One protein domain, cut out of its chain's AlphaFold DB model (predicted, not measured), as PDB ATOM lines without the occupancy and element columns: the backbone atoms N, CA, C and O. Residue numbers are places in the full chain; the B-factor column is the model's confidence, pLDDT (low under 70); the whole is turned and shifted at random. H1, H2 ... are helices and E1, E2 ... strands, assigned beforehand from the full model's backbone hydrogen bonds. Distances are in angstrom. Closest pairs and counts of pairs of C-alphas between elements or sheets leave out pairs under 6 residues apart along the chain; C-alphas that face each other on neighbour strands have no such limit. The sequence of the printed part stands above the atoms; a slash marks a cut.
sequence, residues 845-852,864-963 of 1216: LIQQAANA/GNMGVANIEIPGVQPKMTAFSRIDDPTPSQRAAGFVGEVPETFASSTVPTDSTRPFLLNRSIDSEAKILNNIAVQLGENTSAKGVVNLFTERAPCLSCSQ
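This is residues 845 to 852 and 864 to 963 of the 1216 residues of an uncharacterized protein of Brugia timori (UniProt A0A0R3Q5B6). A sheet of three strands has the long helix H3 over one face and the short helix H1 over the other, while a small hairpin, E3 and E4, lies well away from the sheet toward one end of the longest axis. Two five-residue helices, H2 and H4, lie off the sheet. The printed part has 108 residues with four named helices and five named strands, in the order H1 E1 E2 H2 E3 E4 H3 E5 H4. The larger sheet runs E2 - E1 - E5, antiparallel, and the class is mixed, helices and strands. The whole is compact, with a radius of gyration of the C-alphas of 13.9 A and spans of 46 by 32 by 24 A.

In the larger sheet, E1 is residues 866 to 872, 20.2 A long, from C-alpha 866 at (32.720, 21.180, 8.995). E2 is residues 879 to 883, 13.9 A, and E5 is residues 948 to 953, 16.1 A. H3, residues 927 to 939, is 18.7 A long and begins at C-alpha 927, (29.087, 25.013, 6.185). H1, residues 845 to 852, is 10.3 A long. The shorter elements are H2, residues 891 to 895; E3, residues 910 to 912; E4, residues 920 to 922; and H4, residues 959 to 963, ending at C-alpha 963, (33.128, 40.872, 2.057).

E1 is the inner strand. With E5 it is antiparallel at 171 degrees, N 868 and O 952 being 2.9 A apart, within hydrogen-bond range. E1 and E2 form a hairpin, antiparallel at 162 degrees, with N 869 and O 880 at 2.8 A. The sheet and its two helices make three layers, a sheet with helices on both faces. H3 is on the sheet at a height of 9.0 A, over E2 and E1, and runs along the strands, at 25 degrees to E2 on the local plane; its closest C-alphas to E2 are those of Ser 927 and Ala 882, 4.8 A apart. H1 is on the opposite face at a height of 8.5 A; its closest C-alphas to E1 are those of Ala 849 and Val 868, 5.9 A apart. H4 is close to H3 but not clearly touching, the closest C-alphas being those of Cys 961 and Ala 929, 7.6 A apart. H2 is not on the sheet and is apart from H3. The hairpin E3 and E4 is antiparallel at 146 degrees, with N 911 and O 921 at 3.0 A; both strands are apart from E1, E2 and E5. In H1, H2, H3 and H4 every O i to N i+4 pair is within hydrogen-bond range.

The two C-alphas farthest apart, those of Pro 874 and Thr 916, are 46.1 A apart. Residues 853 to 863 are not printed, and C-alphas 852 and 864 are 12.8 A apart across the cut. The link from H2 to E3, residues 896 to 909, is long. The mean pLDDT of the printed part is 72.3; 40 residues are under 70, among them 906 to 922 and 953 to 963.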
ATOM      1  N   LEU A 845      36.711  26.430  19.748       59.25
ATOM      2  CA  LEU A 845      35.921  26.184  18.535       59.25
ATOM      3  C   LEU A 845      36.495  25.038  17.688       59.25
ATOM      4  O   LEU A 845      35.733  24.184  17.240       59.25
ATOM      5  N   ILE A 846      37.821  24.946  17.552       61.66
ATOM      6  CA  ILE A 846      38.492  23.823  16.872       61.66
ATOM      7  C   ILE A 846      38.144  22.489  17.556       61.66
ATOM      8  O   ILE A 846      37.768  21.525  16.886       61.66
ATOM      9  N   GLN A 847      38.175  22.438  18.893       65.81
ATOM     10  CA  GLN A 847      37.772  21.240  19.637       65.81
ATOM     11  C   GLN A 847      36.275  20.921  19.472       65.81
ATOM     12  O   GLN A 847      35.899  19.752  19.393       65.81
ATOM     13  N   GLN A 848      35.408  21.937  19.384       72.44
ATOM     14  CA  GLN A 848      33.979  21.734  19.114       72.44
ATOM     15  C   GLN A 848      33.727  21.178  17.707       72.44
ATOM     16  O   GLN A 848      32.909  20.270  17.573       72.44
ATOM     17  N   ALA A 849      34.465  21.629  16.688       72.00
ATOM     18  CA  ALA A 849      34.397  21.060  15.341       72.00
ATOM     19  C   ALA A 849      34.824  19.583  15.321       72.00
ATOM     20  O   ALA A 849      34.112  18.747  14.765       72.00
ATOM     21  N   ALA A 850      35.929  19.238  15.991       66.88
ATOM     22  CA  ALA A 850      36.389  17.852  16.112       66.88
ATOM     23  C   ALA A 850      35.357  16.952  16.825       66.88
ATOM     24  O   ALA A 850      35.052  15.856  16.350       66.88
ATOM     25  N   ASN A 851      34.769  17.435  17.925       75.44
ATOM     26  CA  ASN A 851      33.737  16.709  18.673       75.44
ATOM     27  C   ASN A 851      32.448  16.528  17.852       75.44
ATOM     28  O   ASN A 851      31.881  15.438  17.836       75.44
ATOM     29  N   ALA A 852      31.998  17.568  17.143       75.25
ATOM     30  CA  ALA A 852      30.828  17.499  16.270       75.25
ATOM     31  C   ALA A 852      31.039  16.516  15.109       75.25
ATOM     32  O   ALA A 852      30.145  15.733  14.781       75.25
ATOM     33  N   GLY A 864      34.055  16.071   3.662       68.56
ATOM     34  CA  GLY A 864      33.265  17.314   3.700       68.56
ATOM     35  C   GLY A 864      33.873  18.369   4.629       68.56
ATOM     36  O   GLY A 864      34.666  18.015   5.499       68.56
ATOM     37  N   ASN A 865      33.512  19.641   4.427       77.44
ATOM     38  CA  ASN A 865      33.827  20.756   5.332       77.44
ATOM     39  C   ASN A 865      32.885  20.742   6.547       77.44
ATOM     40  O   ASN A 865      31.673  20.553   6.374       77.44
ATOM     41  N   MET A 866      33.444  20.959   7.739       80.44
ATOM     42  CA  MET A 866      32.720  21.180   8.995       80.44
ATOM     43  C   MET A 866      32.874  22.646   9.410       80.44
ATOM     44  O   MET A 866      33.985  23.180   9.409       80.44
ATOM     45  N   GLY A 867      31.767  23.280   9.794       81.75
ATOM     46  CA  GLY A 867      31.756  24.593  10.429       81.75
ATOM     47  C   GLY A 867      31.039  24.561  11.771       81.75
ATOM     48  O   GLY A 867      30.057  23.833  11.932       81.75
ATOM     49  N   VAL A 868      31.527  25.353  12.724       82.50
ATOM     50  CA  VAL A 868      30.904  25.580  14.035       82.50
ATOM     51  C   VAL A 868      30.967  27.062  14.383       82.50
ATOM     52  O   VAL A 868      31.982  27.712  14.144       82.50
ATOM     53  N   ALA A 869      29.900  27.603  14.959       81.31
ATOM     54  CA  ALA A 869      29.832  28.988  15.400       81.31
ATOM     55  C   ALA A 869      29.266  29.096  16.815       81.31
ATOM     56  O   ALA A 869      28.226  28.501  17.106       81.31
ATOM     57  N   ASN A 870      29.911  29.907  17.654       80.56
ATOM     58  CA  ASN A 870      29.278  30.492  18.836       80.56
ATOM     59  C   ASN A 870      28.687  31.851  18.431       80.56
ATOM     60  O   ASN A 870      29.354  32.635  17.751       80.56
ATOM     61  N   ILE A 871      27.442  32.119  18.816       78.62
ATOM     62  CA  ILE A 871      26.664  33.278  18.368       78.62
ATOM     63  C   ILE A 871      26.124  34.021  19.588       78.62
ATOM     64  O   ILE A 871      25.379  33.473  20.393       78.62
ATOM     65  N   GLU A 872      26.463  35.298  19.691       75.94
ATOM     66  CA  GLU A 872      26.036  36.202  20.757       75.94
ATOM     67  C   GLU A 872      25.114  37.281  20.183       75.94
ATOM     68  O   GLU A 872      25.394  38.476  20.258       75.94
ATOM     69  N   ILE A 873      24.016  36.849  19.551       80.00
ATOM     70  CA  ILE A 873      22.971  37.728  19.014       80.00
ATOM     71  C   ILE A 873      21.646  37.400  19.726       80.00
ATOM     72  O   ILE A 873      21.173  36.265  19.622       80.00
ATOM     73  N   PRO A 874      21.014  38.355  20.439       75.44
ATOM     74  CA  PRO A 874      19.744  38.114  21.121       75.44
ATOM     75  C   PRO A 874      18.649  37.624  20.162       75.44
ATOM     76  O   PRO A 874      18.367  38.270  19.156       75.44
ATOM     77  N   GLY A 875      18.021  36.492  20.493       74.75
ATOM     78  CA  GLY A 875      16.982  35.855  19.672       74.75
ATOM     79  C   GLY A 875      17.489  34.808  18.668       74.75
ATOM     80  O   GLY A 875      16.670  34.101  18.092       74.75
ATOM     81  N   VAL A 876      18.806  34.657  18.500       82.38
ATOM     82  CA  VAL A 876      19.426  33.615  17.661       82.38
ATOM     83  C   VAL A 876      19.959  32.488  18.548       82.38
ATOM     84  O   VAL A 876      20.409  32.732  19.669       82.38
ATOM     85  N   GLN A 877      19.920  31.242  18.070       82.38
ATOM     86  CA  GLN A 877      20.481  30.114  18.820       82.38
ATOM     87  C   GLN A 877      21.999  30.290  19.040       82.38
ATOM     88  O   GLN A 877      22.728  30.567  18.083       82.38
ATOM     89  N   PRO A 878      22.509  30.108  20.275       81.44
ATOM     90  CA  PRO A 878      23.854  30.553  20.643       81.44
ATOM     91  C   PRO A 878      24.981  29.662  20.112       81.44
ATOM     92  O   PRO A 878      26.152  30.016  20.227       81.44
ATOM     93  N   LYS A 879      24.646  28.492  19.555       84.44
ATOM     94  CA  LYS A 879      25.591  27.593  18.893       84.44
ATOM     95  C   LYS A 879      24.971  27.005  17.636       84.44
ATOM     96  O   LYS A 879      23.836  26.534  17.676       84.44
ATOM     97  N   MET A 880      25.731  26.996  16.549       88.69
ATOM     98  CA  MET A 880      25.366  26.335  15.297       88.69
ATOM     99  C   MET A 880      26.522  25.488  14.784       88.69
ATOM    100  O   MET A 880      27.678  25.891  14.855       88.69
ATOM    101  N   THR A 881      26.198  24.328  14.232       88.69
ATOM    102  CA  THR A 881      27.128  23.407  13.574       88.69
ATOM    103  C   THR A 881      26.580  23.111  12.184       88.69
ATOM    104  O   THR A 881      25.392  22.851  12.053       88.69
ATOM    105  N   ALA A 882      27.391  23.121  11.131       85.38
ATOM    106  CA  ALA A 882      26.921  22.782   9.786       85.38
ATOM    107  C   ALA A 882      27.955  21.963   9.029       85.38
ATOM    108  O   ALA A 882      29.142  22.294   9.019       85.38
ATOM    109  N   PHE A 883      27.498  20.898   8.372       87.25
ATOM    110  CA  PHE A 883      28.344  20.035   7.558       87.25
ATOM    111  C   PHE A 883      27.945  20.140   6.092       87.25
ATOM    112  O   PHE A 883      26.775  19.996   5.742       87.25
ATOM    113  N   SER A 884      28.932  20.331   5.219       81.38
ATOM    114  CA  SER A 884      28.704  20.562   3.782       81.38
ATOM    115  C   SER A 884      27.916  19.471   3.035       81.38
ATOM    116  O   SER A 884      27.440  19.719   1.935       81.38
ATOM    117  N   ARG A 885      27.774  18.267   3.613       81.94
ATOM    118  CA  ARG A 885      27.023  17.130   3.036       81.94
ATOM    119  C   ARG A 885      25.754  16.746   3.805       81.94
ATOM    120  O   ARG A 885      25.243  15.647   3.614       81.94
ATOM    121  N   ILE A 886      25.298  17.596   4.721       81.81
ATOM    122  CA  ILE A 886      24.016  17.439   5.412       81.81
ATOM    123  C   ILE A 886      23.173  18.664   5.079       81.81
ATOM    124  O   ILE A 886      23.552  19.786   5.421       81.81
ATOM    125  N   ASP A 887      22.053  18.429   4.401       84.31
ATOM    126  CA  ASP A 887      21.113  19.474   3.981       84.31
ATOM    127  C   ASP A 887      19.849  19.454   4.858       84.31
ATOM    128  O   ASP A 887      19.380  20.515   5.251       84.31
ATOM    129  N   ASP A 888      19.382  18.271   5.289       85.50
ATOM    130  CA  ASP A 888      18.416  18.099   6.389       85.50
ATOM    131  C   ASP A 888      19.042  17.254   7.525       85.50
ATOM    132  O   ASP A 888      19.236  16.044   7.363       85.50
ATOM    133  N   PRO A 889      19.414  17.856   8.672       84.88
ATOM    134  CA  PRO A 889      19.942  17.123   9.820       84.88
ATOM    135  C   PRO A 889      18.846  16.313  10.522       84.88
ATOM    136  O   PRO A 889      17.752  16.807  10.787       84.88
ATOM    137  N   THR A 890      19.159  15.080  10.922       82.88
ATOM    138  CA  THR A 890      18.241  14.218  11.692       82.88
ATOM    139  C   THR A 890      17.875  14.821  13.064       82.88
ATOM    140  O   THR A 890      18.621  15.652  13.587       82.88
ATOM    141  N   PRO A 891      16.775  14.393  13.723       78.94
ATOM    142  CA  PRO A 891      16.385  14.914  15.040       78.94
ATOM    143  C   PRO A 891      17.488  14.833  16.111       78.94
ATOM    144  O   PRO A 891      17.641  15.758  16.907       78.94
ATOM    145  N   SER A 892      18.301  13.772  16.099       74.06
ATOM    146  CA  SER A 892      19.467  13.612  16.980       74.06
ATOM    147  C   SER A 892      20.617  14.565  16.632       74.06
ATOM    148  O   SER A 892      21.281  15.069  17.534       74.06
ATOM    149  N   GLN A 893      20.833  14.869  15.351       78.94
ATOM    150  CA  GLN A 893      21.827  15.857  14.918       78.94
ATOM    151  C   GLN A 893      21.381  17.291  15.239       78.94
ATOM    152  O   GLN A 893      22.192  18.082  15.713       78.94
ATOM    153  N   ARG A 894      20.090  17.620  15.088       81.31
ATOM    154  CA  ARG A 894      19.530  18.915  15.527       81.31
ATOM    155  C   ARG A 894      19.691  19.118  17.037       81.31
ATOM    156  O   ARG A 894      20.078  20.199  17.464       81.31
ATOM    157  N   ALA A 895      19.487  18.069  17.839       74.62
ATOM    158  CA  ALA A 895      19.756  18.099  19.281       74.62
ATOM    159  C   ALA A 895      21.248  18.318  19.623       74.62
ATOM    160  O   ALA A 895      21.558  18.855  20.683       74.62
ATOM    161  N   ALA A 896      22.163  17.959  18.716       72.19
ATOM    162  CA  ALA A 896      23.593  18.267  18.795       72.19
ATOM    163  C   ALA A 896      23.979  19.617  18.143       72.19
ATOM    164  O   ALA A 896      25.163  19.910  17.992       72.19
ATOM    165  N   GLY A 897      23.002  20.447  17.753       80.25
ATOM    166  CA  GLY A 897      23.220  21.783  17.189       80.25
ATOM    167  C   GLY A 897      23.495  21.830  15.682       80.25
ATOM    168  O   GLY A 897      23.931  22.872  15.189       80.25
ATOM    169  N   PHE A 898      23.264  20.740  14.938       86.38
ATOM    170  CA  PHE A 898      23.410  20.750  13.480       86.38
ATOM    171  C   PHE A 898      22.275  21.519  12.790       86.38
ATOM    172  O   PHE A 898      21.097  21.241  13.026       86.38
ATOM    173  N   VAL A 899      22.642  22.424  11.880       87.75
ATOM    174  CA  VAL A 899      21.743  23.153  10.977       87.75
ATOM    175  C   VAL A 899      21.892  22.673   9.533       87.75
ATOM    176  O   VAL A 899      22.968  22.242   9.112       87.75
ATOM    177  N   GLY A 900      20.783  22.727   8.796       83.06
ATOM    178  CA  GLY A 900      20.678  22.327   7.393       83.06
ATOM    179  C   GLY A 900      20.704  23.506   6.419       83.06
ATOM    180  O   GLY A 900      20.977  24.643   6.807       83.06
ATOM    181  N   GLU A 901      20.392  23.231   5.155       84.31
ATOM    182  CA  GLU A 901      20.140  24.269   4.151       84.31
ATOM    183  C   GLU A 901      18.770  24.926   4.399       84.31
ATOM    184  O   GLU A 901      17.793  24.266   4.751       84.31
ATOM    185  N   VAL A 902      18.705  26.249   4.249       81.31
ATOM    186  CA  VAL A 902      17.498  27.072   4.424       81.31
ATOM    187  C   VAL A 902      17.439  28.111   3.296       81.31
ATOM    188  O   VAL A 902      18.474  28.356   2.674       81.31
ATOM    189  N   PRO A 903      16.279  28.739   3.010       80.25
ATOM    190  CA  PRO A 903      16.182  29.761   1.968       80.25
ATOM    191  C   PRO A 903      17.227  30.870   2.144       80.25
ATOM    192  O   PRO A 903      17.357  31.449   3.224       80.25
ATOM    193  N   GLU A 904      17.985  31.156   1.085       72.56
ATOM    194  CA  GLU A 904      19.120  32.072   1.169       72.56
ATOM    195  C   GLU A 904      18.675  33.533   1.295       72.56
ATOM    196  O   GLU A 904      18.111  34.112   0.367       72.56
ATOM    197  N   THR A 905      18.992  34.157   2.431       72.50
ATOM    198  CA  THR A 905      18.977  35.625   2.569       72.50
ATOM    199  C   THR A 905      20.274  36.226   2.019       72.50
ATOM    200  O   THR A 905      20.272  37.304   1.428       72.50
ATOM    201  N   PHE A 906      21.387  35.501   2.159       69.88
ATOM    202  CA  PHE A 906      22.667  35.800   1.528       69.88
ATOM    203  C   PHE A 906      22.854  34.870   0.328       69.88
ATOM    204  O   PHE A 906      23.190  33.699   0.500       69.88
ATOM    205  N   ALA A 907      22.613  35.390  -0.877       65.31
ATOM    206  CA  ALA A 907      22.691  34.614  -2.113       65.31
ATOM    207  C   ALA A 907      24.108  34.064  -2.355       65.31
ATOM    208  O   ALA A 907      25.075  34.827  -2.465       65.31
ATOM    209  N   SER A 908      24.223  32.744  -2.480       66.56
ATOM    210  CA  SER A 908      25.490  32.080  -2.767       66.56
ATOM    211  C   SER A 908      25.906  32.227  -4.227       66.56
ATOM    212  O   SER A 908      25.096  32.263  -5.153       66.56
ATOM    213  N   SER A 909      27.220  32.279  -4.449       62.03
ATOM    214  CA  SER A 909      27.780  32.240  -5.798       62.03
ATOM    215  C   SER A 909      27.901  30.796  -6.290       62.03
ATOM    216  O   SER A 909      28.228  29.882  -5.534       62.03
ATOM    217  N   THR A 910      27.648  30.585  -7.580       66.06
ATOM    218  CA  THR A 910      27.931  29.309  -8.245       66.06
ATOM    219  C   THR A 910      29.306  29.395  -8.896       66.06
ATOM    220  O   THR A 910      29.538  30.274  -9.725       66.06
ATOM    221  N   VAL A 911      30.222  28.497  -8.527       58.84
ATOM    222  CA  VAL A 911      31.625  28.530  -8.975       58.84
ATOM    223  C   VAL A 911      32.016  27.238  -9.704       58.84
ATOM    224  O   VAL A 911      31.542  26.161  -9.332       58.84
ATOM    225  N   PRO A 912      32.876  27.294 -10.739       54.75
ATOM    226  CA  PRO A 912      33.424  26.091 -11.358       54.75
ATOM    227  C   PRO A 912      34.296  25.316 -10.366       54.75
ATOM    228  O   PRO A 912      35.106  25.900  -9.647       54.75
ATOM    229  N   THR A 913      34.160  23.994 -10.347       57.75
ATOM    230  CA  THR A 913      35.040  23.118  -9.564       57.75
ATOM    231  C   THR A 913      36.365  22.872 -10.276       57.75
ATOM    232  O   THR A 913      36.389  22.541 -11.461       57.75
ATOM    233  N   ASP A 914      37.467  22.982  -9.531       50.53
ATOM    234  CA  ASP A 914      38.814  22.676 -10.017       50.53
ATOM    235  C   ASP A 914      38.995  21.153 -10.153       50.53
ATOM    236  O   ASP A 914      39.343  20.438  -9.209       50.53
ATOM    237  N   SER A 915      38.619  20.631 -11.321       47.16
ATOM    238  CA  SER A 915      38.744  19.223 -11.684       47.16
ATOM    239  C   SER A 915      38.786  19.055 -13.205       47.16
ATOM    240  O   SER A 915      38.357  19.928 -13.958       47.16
ATOM    241  N   THR A 916      39.249  17.896 -13.678       47.31
ATOM    242  CA  THR A 916      39.401  17.586 -15.115       47.31
ATOM    243  C   THR A 916      38.084  17.523 -15.905       47.31
ATOM    244  O   THR A 916      38.111  17.389 -17.128       47.31
ATOM    245  N   ARG A 917      36.929  17.645 -15.236       46.00
ATOM    246  CA  ARG A 917      35.625  17.954 -15.841       46.00
ATOM    247  C   ARG A 917      34.906  18.981 -14.955       46.00
ATOM    248  O   ARG A 917      34.188  18.568 -14.044       46.00
ATOM    249  N   PRO A 918      35.095  20.293 -15.182       55.31
ATOM    250  CA  PRO A 918      34.538  21.313 -14.305       55.31
ATOM    251  C   PRO A 918      33.010  21.278 -14.353       55.31
ATOM    252  O   PRO A 918      32.403  21.480 -15.405       55.31
ATOM    253  N   PHE A 919      32.390  21.048 -13.198       65.12
ATOM    254  CA  PHE A 919      30.962  21.274 -13.000       65.12
ATOM    255  C   PHE A 919      30.752  22.505 -12.119       65.12
ATOM    256  O   PHE A 919      31.573  22.816 -11.251       65.12
ATOM    257  N   LEU A 920      29.655  23.213 -12.370       62.91
ATOM    258  CA  LEU A 920      29.244  24.376 -11.595       62.91
ATOM    259  C   LEU A 920      28.691  23.915 -10.242       62.91
ATOM    260  O   LEU A 920      27.690  23.202 -10.187       62.91
ATOM    261  N   LEU A 921      29.358  24.309  -9.159       63.19
ATOM    262  CA  LEU A 921      28.966  24.009  -7.789       63.19
ATOM    263  C   LEU A 921      28.327  25.250  -7.163       63.19
ATOM    264  O   LEU A 921      28.986  26.282  -7.020       63.19
ATOM    265  N   ASN A 922      27.057  25.144  -6.770       68.81
ATOM    266  CA  ASN A 922      26.428  26.152  -5.923       68.81
ATOM    267  C   ASN A 922      27.063  26.095  -4.523       68.81
ATOM    268  O   ASN A 922      27.171  25.015  -3.941       68.81
ATOM    269  N   ARG A 923      27.503  27.240  -3.993       70.50
ATOM    270  CA  ARG A 923      28.141  27.337  -2.671       70.50
ATOM    271  C   ARG A 923      27.137  27.419  -1.507       70.50
ATOM    272  O   ARG A 923      27.574  27.391  -0.363       70.50
ATOM    273  N   SER A 924      25.824  27.387  -1.769       68.06
ATOM    274  CA  SER A 924      24.779  27.304  -0.724       68.06
ATOM    275  C   SER A 924      24.952  26.105   0.217       68.06
ATOM    276  O   SER A 924      24.632  26.175   1.404       68.06
ATOM    277  N   ILE A 925      25.547  25.016  -0.288       70.12
ATOM    278  CA  ILE A 925      25.816  23.805   0.492       70.12
ATOM    279  C   ILE A 925      26.948  23.964   1.520       70.12
ATOM    280  O   ILE A 925      27.125  23.068   2.349       70.12
ATOM    281  N   ASP A 926      27.738  25.044   1.467       77.94
ATOM    282  CA  ASP A 926      28.874  25.255   2.367       77.94
ATOM    283  C   ASP A 926      28.439  25.401   3.830       77.94
ATOM    284  O   ASP A 926      27.386  25.947   4.159       77.94
ATOM    285  N   SER A 927      29.299  24.944   4.737       81.94
ATOM    286  CA  SER A 927      29.087  25.013   6.185       81.94
ATOM    287  C   SER A 927      28.846  26.442   6.689       81.94
ATOM    288  O   SER A 927      27.933  26.691   7.473       81.94
ATOM    289  N   GLU A 928      29.640  27.391   6.209       82.19
ATOM    290  CA  GLU A 928      29.538  28.811   6.513       82.19
ATOM    291  C   GLU A 928      28.257  29.434   5.937       82.19
ATOM    292  O   GLU A 928      27.580  30.179   6.644       82.19
ATOM    293  N   ALA A 929      27.874  29.079   4.705       74.06
ATOM    294  CA  ALA A 929      26.655  29.570   4.062       74.06
ATOM    295  C   ALA A 929      25.404  29.088   4.812       74.06
ATOM    296  O   ALA A 929      24.522  29.890   5.128       74.06
ATOM    297  N   LYS A 930      25.369  27.804   5.195       85.00
ATOM    298  CA  LYS A 930      24.307  27.219   6.026       85.00
ATOM    299  C   LYS A 930      24.180  27.918   7.376       85.00
ATOM    300  O   LYS A 930      23.071  28.301   7.744       85.00
ATOM    301  N   ILE A 931      25.281  28.145   8.097       84.38
ATOM    302  CA  ILE A 931      25.248  28.849   9.393       84.38
ATOM    303  C   ILE A 931      24.729  30.284   9.221       84.38
ATOM    304  O   ILE A 931      23.791  30.678   9.912       84.38
ATOM    305  N   LEU A 932      25.279  31.055   8.279       83.12
ATOM    306  CA  LEU A 932      24.910  32.462   8.092       83.12
ATOM    307  C   LEU A 932      23.456  32.637   7.626       83.12
ATOM    308  O   LEU A 932      22.756  33.509   8.141       83.12
ATOM    309  N   ASN A 933      22.961  31.782   6.724       80.00
ATOM    310  CA  ASN A 933      21.558  31.814   6.309       80.00
ATOM    311  C   ASN A 933      20.603  31.344   7.428       80.00
ATOM    312  O   ASN A 933      19.532  31.925   7.582       80.00
ATOM    313  N   ASN A 934      20.991  30.391   8.288       87.38
ATOM    314  CA  ASN A 934      20.191  30.040   9.476       87.38
ATOM    315  C   ASN A 934      20.126  31.186  10.504       87.38
ATOM    316  O   ASN A 934      19.074  31.394  11.108       87.38
ATOM    317  N   ILE A 935      21.207  31.958  10.680       85.81
ATOM    318  CA  ILE A 935      21.193  33.184  11.502       85.81
ATOM    319  C   ILE A 935      20.221  34.209  10.900       85.81
ATOM    320  O   ILE A 935      19.385  34.746  11.622       85.81
ATOM    321  N   ALA A 936      20.286  34.444   9.586       79.69
ATOM    322  CA  ALA A 936      19.398  35.386   8.905       79.69
ATOM    323  C   ALA A 936      17.916  34.994   9.026       79.69
ATOM    324  O   ALA A 936      17.092  35.832   9.381       79.69
ATOM    325  N   VAL A 937      17.581  33.713   8.836       83.62
ATOM    326  CA  VAL A 937      16.208  33.201   9.001       83.62
ATOM    327  C   VAL A 937      15.696  33.365  10.440       83.62
ATOM    328  O   VAL A 937      14.520  33.667  10.628       83.62
ATOM    329  N   GLN A 938      16.555  33.222  11.458       85.81
ATOM    330  CA  GLN A 938      16.171  33.440  12.863       85.81
ATOM    331  C   GLN A 938      16.015  34.925  13.231       85.81
ATOM    332  O   GLN A 938      15.235  35.250  14.123       85.81
ATOM    333  N   LEU A 939      16.715  35.828  12.537       81.62
ATOM    334  CA  LEU A 939      16.563  37.278  12.697       81.62
ATOM    335  C   LEU A 939      15.397  37.863  11.883       81.62
ATOM    336  O   LEU A 939      14.834  38.890  12.274       81.62
ATOM    337  N   GLY A 940      15.025  37.223  10.772       78.31
ATOM    338  CA  GLY A 940      14.002  37.706   9.848       78.31
ATOM    339  C   GLY A 940      14.304  39.120   9.340       78.31
ATOM    340  O   GLY A 940      15.449  39.473   9.068       78.31
ATOM    341  N   GLU A 941      13.277  39.966   9.281       75.44
ATOM    342  CA  GLU A 941      13.382  41.374   8.855       75.44
ATOM    343  C   GLU A 941      14.106  42.292   9.874       75.44
ATOM    344  O   GLU A 941      14.206  43.505   9.664       75.44
ATOM    345  N   ASN A 942      14.615  41.769  11.002       70.50
ATOM    346  CA  ASN A 942      15.264  42.580  12.037       70.50
ATOM    347  C   ASN A 942      16.712  42.966  11.674       70.50
ATOM    348  O   ASN A 942      17.685  42.558  12.310       70.50
ATOM    349  N   THR A 943      16.841  43.858  10.694       66.06
ATOM    350  CA  THR A 943      18.108  44.469  10.246       66.06
ATOM    351  C   THR A 943      18.818  45.328  11.306       66.06
ATOM    352  O   THR A 943      19.916  45.828  11.063       66.06
ATOM    353  N   SER A 944      18.210  45.519  12.484       64.62
ATOM    354  CA  SER A 944      18.765  46.298  13.600       64.62
ATOM    355  C   SER A 944      19.452  45.443  14.672       64.62
ATOM    356  O   SER A 944      20.081  46.002  15.575       64.62
ATOM    357  N   ALA A 945      19.355  44.112  14.589       68.31
ATOM    358  CA  ALA A 945      20.030  43.200  15.506       68.31
ATOM    359  C   ALA A 945      21.562  43.330  15.410       68.31
ATOM    360  O   ALA A 945      22.131  43.478  14.328       68.31
ATOM    361  N   LYS A 946      22.240  43.279  16.561       65.44
ATOM    362  CA  LYS A 946      23.703  43.363  16.676       65.44
ATOM    363  C   LYS A 946      24.200  42.342  17.688       65.44
ATOM    364  O   LYS A 946      23.533  42.095  18.689       65.44
ATOM    365  N   GLY A 947      25.379  41.795  17.428       68.38
ATOM    366  CA  GLY A 947      26.031  40.792  18.259       68.38
ATOM    367  C   GLY A 947      27.277  40.244  17.573       68.38
ATOM    368  O   GLY A 947      27.689  40.768  16.535       68.38
ATOM    369  N   VAL A 948      27.875  39.204  18.151       70.62
ATOM    370  CA  VAL A 948      29.131  38.601  17.674       70.62
ATOM    371  C   VAL A 948      28.870  37.190  17.140       70.62
ATOM    372  O   VAL A 948      28.038  36.464  17.679       70.62
ATOM    373  N   VAL A 949      29.567  36.794  16.070       69.06
ATOM    374  CA  VAL A 949      29.522  35.432  15.511       69.06
ATOM    375  C   VAL A 949      30.949  34.917  15.374       69.06
ATOM    376  O   VAL A 949      31.656  35.260  14.428       69.06
ATOM    377  N   ASN A 950      31.367  34.073  16.313       72.25
ATOM    378  CA  ASN A 950      32.681  33.440  16.305       72.25
ATOM    379  C   ASN A 950      32.586  32.120  15.527       72.25
ATOM    380  O   ASN A 950      32.309  31.067  16.102       72.25
ATOM    381  N   LEU A 951      32.756  32.209  14.202       74.62
ATOM    382  CA  LEU A 951      32.650  31.108  13.238       74.62
ATOM    383  C   LEU A 951      34.025  30.495  12.922       74.62
ATOM    384  O   LEU A 951      34.915  31.172  12.411       74.62
ATOM    385  N   PHE A 952      34.158  29.188  13.136       79.25
ATOM    386  CA  PHE A 952      35.254  28.361  12.637       79.25
ATOM    387  C   PHE A 952      34.770  27.473  11.484       79.25
ATOM    388  O   PHE A 952      33.682  26.900  11.545       79.25
ATOM    389  N   THR A 953      35.602  27.315  10.455       68.81
ATOM    390  CA  THR A 953      35.427  26.352   9.357       68.81
ATOM    391  C   THR A 953      36.767  25.688   9.054       68.81
ATOM    392  O   THR A 953      37.805  26.344   9.073       68.81
ATOM    393  N   GLU A 954      36.771  24.379   8.785       66.56
ATOM    394  CA  GLU A 954      38.017  23.634   8.517       66.56
ATOM    395  C   GLU A 954      38.680  24.016   7.183       66.56
ATOM    396  O   GLU A 954      39.879  23.806   6.990       66.56
ATOM    397  N   ARG A 955      37.900  24.549   6.240       66.69
ATOM    398  CA  ARG A 955      38.365  25.117   4.971       66.69
ATOM    399  C   ARG A 955      37.956  26.582   4.926       66.69
ATOM    400  O   ARG A 955      36.819  26.895   5.262       66.69
ATOM    401  N   ALA A 956      38.882  27.442   4.506       54.78
ATOM    402  CA  ALA A 956      38.702  28.891   4.520       54.78
ATOM    403  C   ALA A 956      37.441  29.339   3.745       54.78
ATOM    404  O   ALA A 956      37.186  28.807   2.659       54.78
ATOM    405  N   PRO A 957      36.683  30.323   4.270       53.28
ATOM    406  CA  PRO A 957      35.410  30.743   3.696       53.28
ATOM    407  C   PRO A 957      35.570  31.449   2.344       53.28
ATOM    408  O   PRO A 957      36.598  32.061   2.043       53.28
ATOM    409  N   CYS A 958      34.512  31.401   1.533       50.91
ATOM    410  CA  CYS A 958      34.469  32.044   0.218       50.91
ATOM    411  C   CYS A 958      34.696  33.564   0.269       50.91
ATOM    412  O   CYS A 958      34.237  34.252   1.183       50.91
ATOM    413  N   LEU A 959      35.287  34.111  -0.802       45.66
ATOM    414  CA  LEU A 959      35.523  35.552  -0.949       45.66
ATOM    415  C   LEU A 959      34.226  36.375  -0.814       45.66
ATOM    416  O   LEU A 959      34.230  37.412  -0.156       45.66
ATOM    417  N   SER A 960      33.105  35.875  -1.351       46.06
ATOM    418  CA  SER A 960      31.777  36.488  -1.209       46.06
ATOM    419  C   SER A 960      31.334  36.598   0.252       46.06
ATOM    420  O   SER A 960      30.884  37.660   0.664       46.06
ATOM    421  N   CYS A 961      31.535  35.546   1.052       41.56
ATOM    422  CA  CYS A 961      31.176  35.518   2.473       41.56
ATOM    423  C   CYS A 961      32.084  36.422   3.327       41.56
ATOM    424  O   CYS A 961      31.656  36.933   4.357       41.56
ATOM    425  N   SER A 962      33.331  36.650   2.895       45.97
ATOM    426  CA  SER A 962      34.277  37.526   3.605       45.97
ATOM    427  C   SER A 962      33.960  39.024   3.464       45.97
ATOM    428  O   SER A 962      34.262  39.804   4.367       45.97
ATOM    429  N   GLN A 963      33.324  39.447   2.363       41.72
ATOM    430  CA  GLN A 963      33.128  40.872   2.057       41.72
ATOM    431  C   GLN A 963      31.974  41.536   2.824       41.72
ATOM    432  O   GLN A 963      32.006  42.752   3.007       41.72
TER     433      GLN A 963